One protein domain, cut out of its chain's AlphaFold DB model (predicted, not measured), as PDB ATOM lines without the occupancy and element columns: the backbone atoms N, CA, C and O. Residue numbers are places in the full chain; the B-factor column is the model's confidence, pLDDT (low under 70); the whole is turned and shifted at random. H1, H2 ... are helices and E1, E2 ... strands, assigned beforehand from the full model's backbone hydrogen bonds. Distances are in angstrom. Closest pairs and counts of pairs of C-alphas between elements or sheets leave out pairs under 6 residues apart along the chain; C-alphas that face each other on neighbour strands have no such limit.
ATOM      1  N   PRO A   2     159.023 236.663 227.058       82.94
ATOM      2  CA  PRO A   2     158.136 237.395 226.155       82.94
ATOM      3  C   PRO A   2     158.815 237.702 224.807       82.94
ATOM      4  O   PRO A   2     160.042 237.876 224.763       82.94
ATOM      5  N   PRO A   3     158.052 237.775 223.703       82.19
ATOM      6  CA  PRO A   3     158.612 238.042 222.385       82.19
ATOM      7  C   PRO A   3     159.351 239.386 222.322       82.19
ATOM      8  O   PRO A   3     159.007 240.349 223.006       82.19
ATOM      9  N   ASN A   4     160.392 239.461 221.491       85.06
ATOM     10  CA  ASN A   4     161.220 240.662 221.294       85.06
ATOM     11  C   ASN A   4     161.972 241.157 222.545       85.06
ATOM     12  O   ASN A   4     162.414 242.306 222.595       85.06
ATOM     13  N   ALA A   5     162.165 240.298 223.552       85.69
ATOM     14  CA  ALA A   5     163.050 240.596 224.670       85.69
ATOM     15  C   ALA A   5     164.508 240.764 224.210       85.69
ATOM     16  O   ALA A   5     165.040 239.956 223.448       85.69
ATOM     17  N   SER A   6     165.166 241.807 224.711       86.25
ATOM     18  CA  SER A   6     166.546 242.175 224.384       86.25
ATOM     19  C   SER A   6     167.403 242.326 225.645       86.25
ATOM     20  O   SER A   6     166.885 242.475 226.756       86.25
ATOM     21  N   ASN A   7     168.731 242.289 225.475       87.38
ATOM     22  CA  ASN A   7     169.720 242.450 226.552       87.38
ATOM     23  C   ASN A   7     169.466 241.521 227.757       87.38
ATOM     24  O   ASN A   7     169.476 241.958 228.909       87.38
ATOM     25  N   ILE A   8     169.197 240.246 227.468       88.12
ATOM     26  CA  ILE A   8     168.865 239.225 228.464       88.12
ATOM     27  C   ILE A   8     170.138 238.833 229.219       88.12
ATOM     28  O   ILE A   8     171.156 238.507 228.606       88.12
ATOM     29  N   ARG A   9     170.094 238.868 230.551       88.50
ATOM     30  CA  ARG A   9     171.222 238.537 231.432       88.50
ATOM     31  C   ARG A   9     170.736 237.719 232.616       88.50
ATOM     32  O   ARG A   9     169.700 238.046 233.189       88.50
ATOM     33  N   ALA A  10     171.495 236.692 232.983       89.50
ATOM     34  CA  ALA A  10     171.281 235.931 234.205       89.50
ATOM     35  C   ALA A  10     172.347 236.310 235.238       89.50
ATOM     36  O   ALA A  10     173.545 236.336 234.938       89.50
ATOM     37  N   GLU A  11     171.897 236.613 236.446       90.25
ATOM     38  CA  GLU A  11     172.718 236.985 237.590       90.25
ATOM     39  C   GLU A  11     172.469 236.013 238.747       90.25
ATOM     40  O   GLU A  11     171.358 235.505 238.910       90.25
ATOM     41  N   ASP A  12     173.507 235.736 239.529       87.00
ATOM     42  CA  ASP A  12     173.392 234.975 240.772       87.00
ATOM     43  C   ASP A  12     172.894 235.862 241.928       87.00
ATOM     44  O   ASP A  12     172.608 237.052 241.759       87.00
ATOM     45  N   GLU A  13     172.788 235.286 243.123       84.69
ATOM     46  CA  GLU A  13     172.378 236.004 244.337       84.69
ATOM     47  C   GLU A  13     173.319 237.152 244.749       84.69
ATOM     48  O   GLU A  13     172.909 238.042 245.494       84.69
ATOM     49  N   PHE A  14     174.550 237.178 244.231       84.31
ATOM     50  CA  PHE A  14     175.548 238.221 244.474       84.31
ATOM     51  C   PHE A  14     175.661 239.217 243.307       84.31
ATOM     52  O   PHE A  14     176.566 240.055 243.297       84.31
ATOM     53  N   GLY A  15     174.772 239.137 242.309       80.31
ATOM     54  CA  GLY A  15     174.782 240.003 241.127       80.31
ATOM     55  C   GLY A  15     175.903 239.690 240.129       80.31
ATOM     56  O   GLY A  15     176.156 240.475 239.209       80.31
ATOM     57  N   ARG A  16     176.601 238.560 240.282       83.44
ATOM     58  CA  ARG A  16     177.620 238.102 239.333       83.44
ATOM     59  C   ARG A  16     176.930 237.426 238.160       83.44
ATOM     60  O   ARG A  16     175.848 236.862 238.288       83.44
ATOM     61  N   LYS A  17     177.562 237.459 236.988       79.38
ATOM     62  CA  LYS A  17     177.013 236.812 235.791       79.38
ATOM     63  C   LYS A  17     176.979 235.295 236.001       79.38
ATOM     64  O   LYS A  17     178.029 234.662 236.013       79.38
ATOM     65  N   ALA A  18     175.777 234.736 236.125       66.56
ATOM     66  CA  ALA A  18     175.559 233.305 236.344       66.56
ATOM     67  C   ALA A  18     175.685 232.479 235.050       66.56
ATOM     68  O   ALA A  18     175.840 231.266 235.102       66.56
ATOM     69  N   GLY A  19     175.635 233.140 233.890       69.81
ATOM     70  CA  GLY A  19     175.766 232.532 232.568       69.81
ATOM     71  C   GLY A  19     175.141 233.411 231.485       69.81
ATOM     72  O   GLY A  19     174.377 234.335 231.780       69.81
ATOM     73  N   THR A  20     175.460 233.139 230.218       73.75
ATOM     74  CA  THR A  20     174.810 233.807 229.080       73.75
ATOM     75  C   THR A  20     173.572 233.003 228.677       73.75
ATOM     76  O   THR A  20     173.719 231.835 228.314       73.75
ATOM     77  N   PRO A  21     172.357 233.579 228.730       80.75
ATOM     78  CA  PRO A  21     171.144 232.900 228.290       80.75
ATOM     79  C   PRO A  21     171.249 232.549 226.804       80.75
ATOM     80  O   PRO A  21     171.379 233.437 225.962       80.75
ATOM     81  N   ALA A  22     171.186 231.261 226.479       78.94
ATOM     82  CA  ALA A  22     171.205 230.791 225.099       78.94
ATOM     83  C   ALA A  22     169.771 230.552 224.622       78.94
ATOM     84  O   ALA A  22     168.981 229.909 225.319       78.94
ATOM     85  N   LYS A  23     169.417 231.069 223.442       77.56
ATOM     86  CA  LYS A  23     168.106 230.812 222.840       77.56
ATOM     87  C   LYS A  23     168.055 229.350 222.391       77.56
ATOM     88  O   LYS A  23     168.899 228.929 221.609       77.56
ATOM     89  N   VAL A  24     167.094 228.589 222.909       75.38
ATOM     90  CA  VAL A  24     166.918 227.159 222.592       75.38
ATOM     91  C   VAL A  24     166.014 226.993 221.381       75.38
ATOM     92  O   VAL A  24     166.260 226.139 220.540       75.38
ATOM     93  N   GLU A  25     164.970 227.819 221.288       71.75
ATOM     94  CA  GLU A  25     163.888 227.607 220.333       71.75
ATOM     95  C   GLU A  25     163.376 228.942 219.783       71.75
ATOM     96  O   GLU A  25     163.120 229.893 220.531       71.75
ATOM     97  N   ALA A  26     163.295 229.044 218.453       62.56
ATOM     98  CA  ALA A  26     162.955 230.285 217.760       62.56
ATOM     99  C   ALA A  26     161.456 230.615 217.820       62.56
ATOM    100  O   ALA A  26     161.111 231.795 217.854       62.56
ATOM    101  N   THR A  27     160.600 229.591 217.869       63.88
ATOM    102  CA  THR A  27     159.131 229.677 217.825       63.88
ATOM    103  C   THR A  27     158.518 230.060 219.175       63.88
ATOM    104  O   THR A  27     157.656 230.929 219.220       63.88
ATOM    105  N   THR A  28     159.014 229.497 220.278       66.25
ATOM    106  CA  THR A  28     158.509 229.702 221.657       66.25
ATOM    107  C   THR A  28     159.347 230.683 222.491       66.25
ATOM    108  O   THR A  28     159.106 230.865 223.680       66.25
ATOM    109  N   ASN A  29     160.374 231.322 221.907       75.88
ATOM    110  CA  ASN A  29     161.291 232.237 222.615       75.88
ATOM    111  C   ASN A  29     161.784 231.684 223.973       75.88
ATOM    112  O   ASN A  29     161.856 232.398 224.987       75.88
ATOM    113  N   ARG A  30     162.133 230.392 223.984       82.19
ATOM    114  CA  ARG A  30     162.653 229.680 225.154       82.19
ATOM    115  C   ARG A  30     164.159 229.891 225.278       82.19
ATOM    116  O   ARG A  30     164.895 229.819 224.291       82.19
ATOM    117  N   TYR A  31     164.617 230.146 226.500       84.12
ATOM    118  CA  TYR A  31     166.024 230.393 226.809       84.12
ATOM    119  C   TYR A  31     166.515 229.390 227.842       84.12
ATOM    120  O   TYR A  31     165.854 229.161 228.851       84.12
ATOM    121  N   LYS A  32     167.700 228.830 227.602       85.62
ATOM    122  CA  LYS A  32     168.410 227.994 228.561       85.62
ATOM    123  C   LYS A  32     169.371 228.869 229.347       85.62
ATOM    124  O   LYS A  32     170.252 229.512 228.775       85.62
ATOM    125  N   VAL A  33     169.195 228.869 230.661       84.44
ATOM    126  CA  VAL A  33     170.118 229.483 231.612       84.44
ATOM    127  C   VAL A  33     170.901 228.353 232.264       84.44
ATOM    128  O   VAL A  33     170.309 227.432 232.818       84.44
ATOM    129  N   SER A  34     172.225 228.396 232.143       81.50
ATOM    130  CA  SER A  34     173.109 227.443 232.822       81.50
ATOM    131  C   SER A  34     173.570 228.071 234.129       81.50
ATOM    132  O   SER A  34     173.969 229.232 234.121       81.50
ATOM    133  N   PHE A  35     173.495 227.329 235.232       80.25
ATOM    134  CA  PHE A  35     174.012 227.778 236.523       80.25
ATOM    135  C   PHE A  35     175.523 227.540 236.614       80.25
ATOM    136  O   PHE A  35     176.037 226.586 236.033       80.25
ATOM    137  N   LEU A  36     176.223 228.387 237.375       77.38
ATOM    138  CA  LEU A  36     177.662 228.235 237.637       77.38
ATOM    139  C   LEU A  36     177.983 226.954 238.416       77.38
ATOM    140  O   LEU A  36     179.033 226.353 238.207       77.38
ATOM    141  N   MET A  37     177.083 226.546 239.312       78.69
ATOM    142  CA  MET A  37     177.192 225.320 240.098       78.69
ATOM    143  C   MET A  37     175.930 224.473 239.905       78.69
ATOM    144  O   MET A  37     174.832 225.035 239.840       78.69
ATOM    145  N   PRO A  38     176.060 223.139 239.804       81.88
ATOM    146  CA  PRO A  38     174.910 222.249 239.770       81.88
ATOM    147  C   PRO A  38     174.127 222.343 241.084       81.88
ATOM    148  O   PRO A  38     174.698 222.565 242.152       81.88
ATOM    149  N   VAL A  39     172.807 222.187 240.998       84.19
ATOM    150  CA  VAL A  39     171.920 222.208 242.166       84.19
ATOM    151  C   VAL A  39     171.667 220.768 242.592       84.19
ATOM    152  O   VAL A  39     171.073 220.001 241.836       84.19
ATOM    153  N   ASP A  40     172.123 220.404 243.789       88.75
ATOM    154  CA  ASP A  40     171.871 219.069 244.337       88.75
ATOM    155  C   ASP A  40     170.391 218.880 244.697       88.75
ATOM    156  O   ASP A  40     169.672 219.829 245.022       88.75
ATOM    157  N   ILE A  41     169.945 217.623 244.703       87.88
ATOM    158  CA  ILE A  41     168.578 217.249 245.081       87.88
ATOM    159  C   ILE A  41     168.283 217.739 246.507       87.88
ATOM    160  O   ILE A  41     169.048 217.489 247.436       87.88
ATOM    161  N   GLY A  42     167.164 218.446 246.679       87.31
ATOM    162  CA  GLY A  42     166.744 219.005 247.968       87.31
ATOM    163  C   GLY A  42     167.426 220.322 248.354       87.31
ATOM    164  O   GLY A  42     167.060 220.911 249.370       87.31
ATOM    165  N   LYS A  43     168.377 220.823 247.554       89.19
ATOM    166  CA  LYS A  43     168.936 222.170 247.718       89.19
ATOM    167  C   LYS A  43     168.179 223.175 246.854       89.19
ATOM    168  O   LYS A  43     167.605 222.838 245.824       89.19
ATOM    169  N   PHE A  44     168.198 224.433 247.281       85.69
ATOM    170  CA  PHE A  44     167.631 225.551 246.536       85.69
ATOM    171  C   PHE A  44     168.748 226.450 246.008       85.69
ATOM    172  O   PHE A  44     169.807 226.570 246.620       85.69
ATOM    173  N   THR A  45     168.493 227.107 244.881       86.81
ATOM    174  CA  THR A  45     169.359 228.155 244.339       86.81
ATOM    175  C   THR A  45     168.538 229.396 244.034       86.81
ATOM    176  O   THR A  45     167.338 229.305 243.757       86.81
ATOM    177  N   ARG A  46     169.174 230.563 244.100       88.81
ATOM    178  CA  ARG A  46     168.559 231.854 243.797       88.81
ATOM    179  C   ARG A  46     169.300 232.491 242.636       88.81
ATOM    180  O   ARG A  46     170.524 232.562 242.625       88.81
ATOM    181  N   PHE A  47     168.539 232.970 241.666       88.94
ATOM    182  CA  PHE A  47     169.071 233.670 240.509       88.94
ATOM    183  C   PHE A  47     168.061 234.709 240.034       88.94
ATOM    184  O   PHE A  47     166.859 234.596 240.288       88.94
ATOM    185  N   ALA A  48     168.556 235.721 239.334       90.00
ATOM    186  CA  ALA A  48     167.749 236.770 238.740       90.00
ATOM    187  C   ALA A  48     167.978 236.804 237.231       90.00
ATOM    188  O   ALA A  48     169.112 236.737 236.758       90.00
ATOM    189  N   VAL A  49     166.902 236.949 236.459       89.31
ATOM    190  CA  VAL A  49     166.998 237.158 235.012       89.31
ATOM    191  C   VAL A  49     166.465 238.536 234.670       89.31
ATOM    192  O   VAL A  49     165.321 238.865 234.971       89.31
ATOM    193  N   LYS A  50     167.310 239.350 234.039       90.81
ATOM    194  CA  LYS A  50     167.000 240.721 233.630       90.81
ATOM    195  C   LYS A  50     166.900 240.789 232.117       90.81
ATOM    196  O   LYS A  50     167.730 240.215 231.415       90.81
ATOM    197  N   TYR A  51     165.909 241.511 231.615       90.50
ATOM    198  CA  TYR A  51     165.691 241.718 230.187       90.50
ATOM    199  C   TYR A  51     165.012 243.067 229.938       90.50
ATOM    200  O   TYR A  51     164.457 243.677 230.851       90.50
ATOM    201  N   LYS A  52     165.070 243.542 228.691       90.81
ATOM    202  CA  LYS A  52     164.391 244.757 228.230       90.81
ATOM    203  C   LYS A  52     163.356 244.409 227.169       90.81
ATOM    204  O   LYS A  52     163.661 243.662 226.241       90.81
ATOM    205  N   LEU A  53     162.163 244.979 227.294       90.31
ATOM    206  CA  LEU A  53     161.100 244.870 226.297       90.31
ATOM    207  C   LEU A  53     160.955 246.197 225.533       90.31
ATOM    208  O   LEU A  53     161.073 247.255 226.156       90.31
ATOM    209  N   PRO A  54     160.711 246.157 224.212       90.31
ATOM    210  CA  PRO A  54     160.442 247.353 223.418       90.31
ATOM    211  C   PRO A  54     159.094 247.962 223.811       90.31
ATOM    212  O   PRO A  54     158.081 247.262 223.886       90.31
ATOM    213  N   LYS A  55     159.073 249.273 224.062       87.19
ATOM    214  CA  LYS A  55     157.868 249.988 224.506       87.19
ATOM    215  C   LYS A  55     156.778 249.947 223.432       87.19
ATOM    216  O   LYS A  55     155.605 249.816 223.757       87.19
ATOM    217  N   GLU A  56     157.181 250.003 222.171       87.50
ATOM    218  CA  GLU A  56     156.326 250.151 220.991       87.50
ATOM    219  C   GLU A  56     155.375 248.963 220.795       87.50
ATOM    220  O   GLU A  56     154.331 249.101 220.166       87.50
ATOM    221  N   ILE A  57     155.736 247.795 221.332       87.31
ATOM    222  CA  ILE A  57     154.980 246.551 221.154       87.31
ATOM    223  C   ILE A  57     153.989 246.330 222.299       87.31
ATOM    224  O   ILE A  57     152.888 245.831 222.080       87.31
ATOM    225  N   TYR A  58     154.376 246.694 223.523       87.56
ATOM    226  CA  TYR A  58     153.634 246.340 224.738       87.56
ATOM    227  C   TYR A  58     152.853 247.500 225.352       87.56
ATOM    228  O   TYR A  58     151.992 247.270 226.202       87.56
TER     229      TYR A  58
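Overview. This is residues 2 to 58 of the 326 residues of an uncharacterized protein of Candidatus Bathyarchaeota archaeon (UniProt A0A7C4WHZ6). Two narrow antiparallel ribbons of strand spread apart from the end where short E2 joins them: a long one of E1 and E5 with E2 at its edge, and a small hairpin of E3 and E4. The loop of residues 38 to 44 sticks out toward one end of the long axis, and the short helix H1 lies at the other, past the end of E5. The printed part has 57 residues, with five named strands and one named helix in the order E1, E2, E3, E4, E5, H1; the sheets run E2 - E1 - E5 and E3 - E4, both antiparallel. The class is mostly strand, though only 27 residues, under half, are in named elements. The whole is loose, with a radius of gyration of the C-alphas of 13.2 A, and elongated, spanning 41 by 24 by 17 A.

Along the chain. E1, residues 6 to 12, begins at C-alpha 6 (166.546, 242.175, 224.384) and measures 19.2 A from first to last C-alpha. E2, residues 17 to 19, measures 5.5 A. E3, residues 22 to 25, measures 9.3 A and begins at C-alpha 22 (171.205, 230.791, 225.099). E4, residues 30 to 32, measures 6.9 A. E5, residues 47 to 52, measures 17.2 A. H1, residues 55 to 58, measures 5.6 A and ends at C-alpha 58 (153.634, 246.340, 224.738).

Arrangement. E1 is the inner strand of the sheet of three, and E2 and E5 are its edge strands. E1 and E5 are antiparallel at 165 degrees between directions; N 9 and O 50 are 2.9 A apart and N 48 and O 11 are 2.8 A apart, both within hydrogen-bond range. C-alphas 8 and 51, which face each other, are 4.4 A apart. E2 and E1 are neighbours in this sheet, joined by a tight link of 4 residues, with N 18 and O 10 within hydrogen-bond range at 3.0 A. E2 runs on into E3 across a break of 2 residues, at 38 degrees. E3 and E4 form a second hairpin, antiparallel at 141 degrees, with N 24 and O 30 at 2.9 A and N 32 and O 22 at 2.8 A. E3 and E4 are each apart from E1 and from E5. H1 is not on the sheet of three; it is too short for an O i to N i+4 pair, and its one O i to N i+3 pair is within range.

Size, cuts and confidence. The two C-alphas farthest apart, those of Ile 41 and Glu 56, are 42.6 A apart. The printed part has no cut. The link from E4 to E5, residues 33 to 46, is long, and residues 38 to 44 in it stand free; the other links are tight. The mean pLDDT of the printed part is 83.0, and residues 18 to 19 and 26 to 28 are under 70.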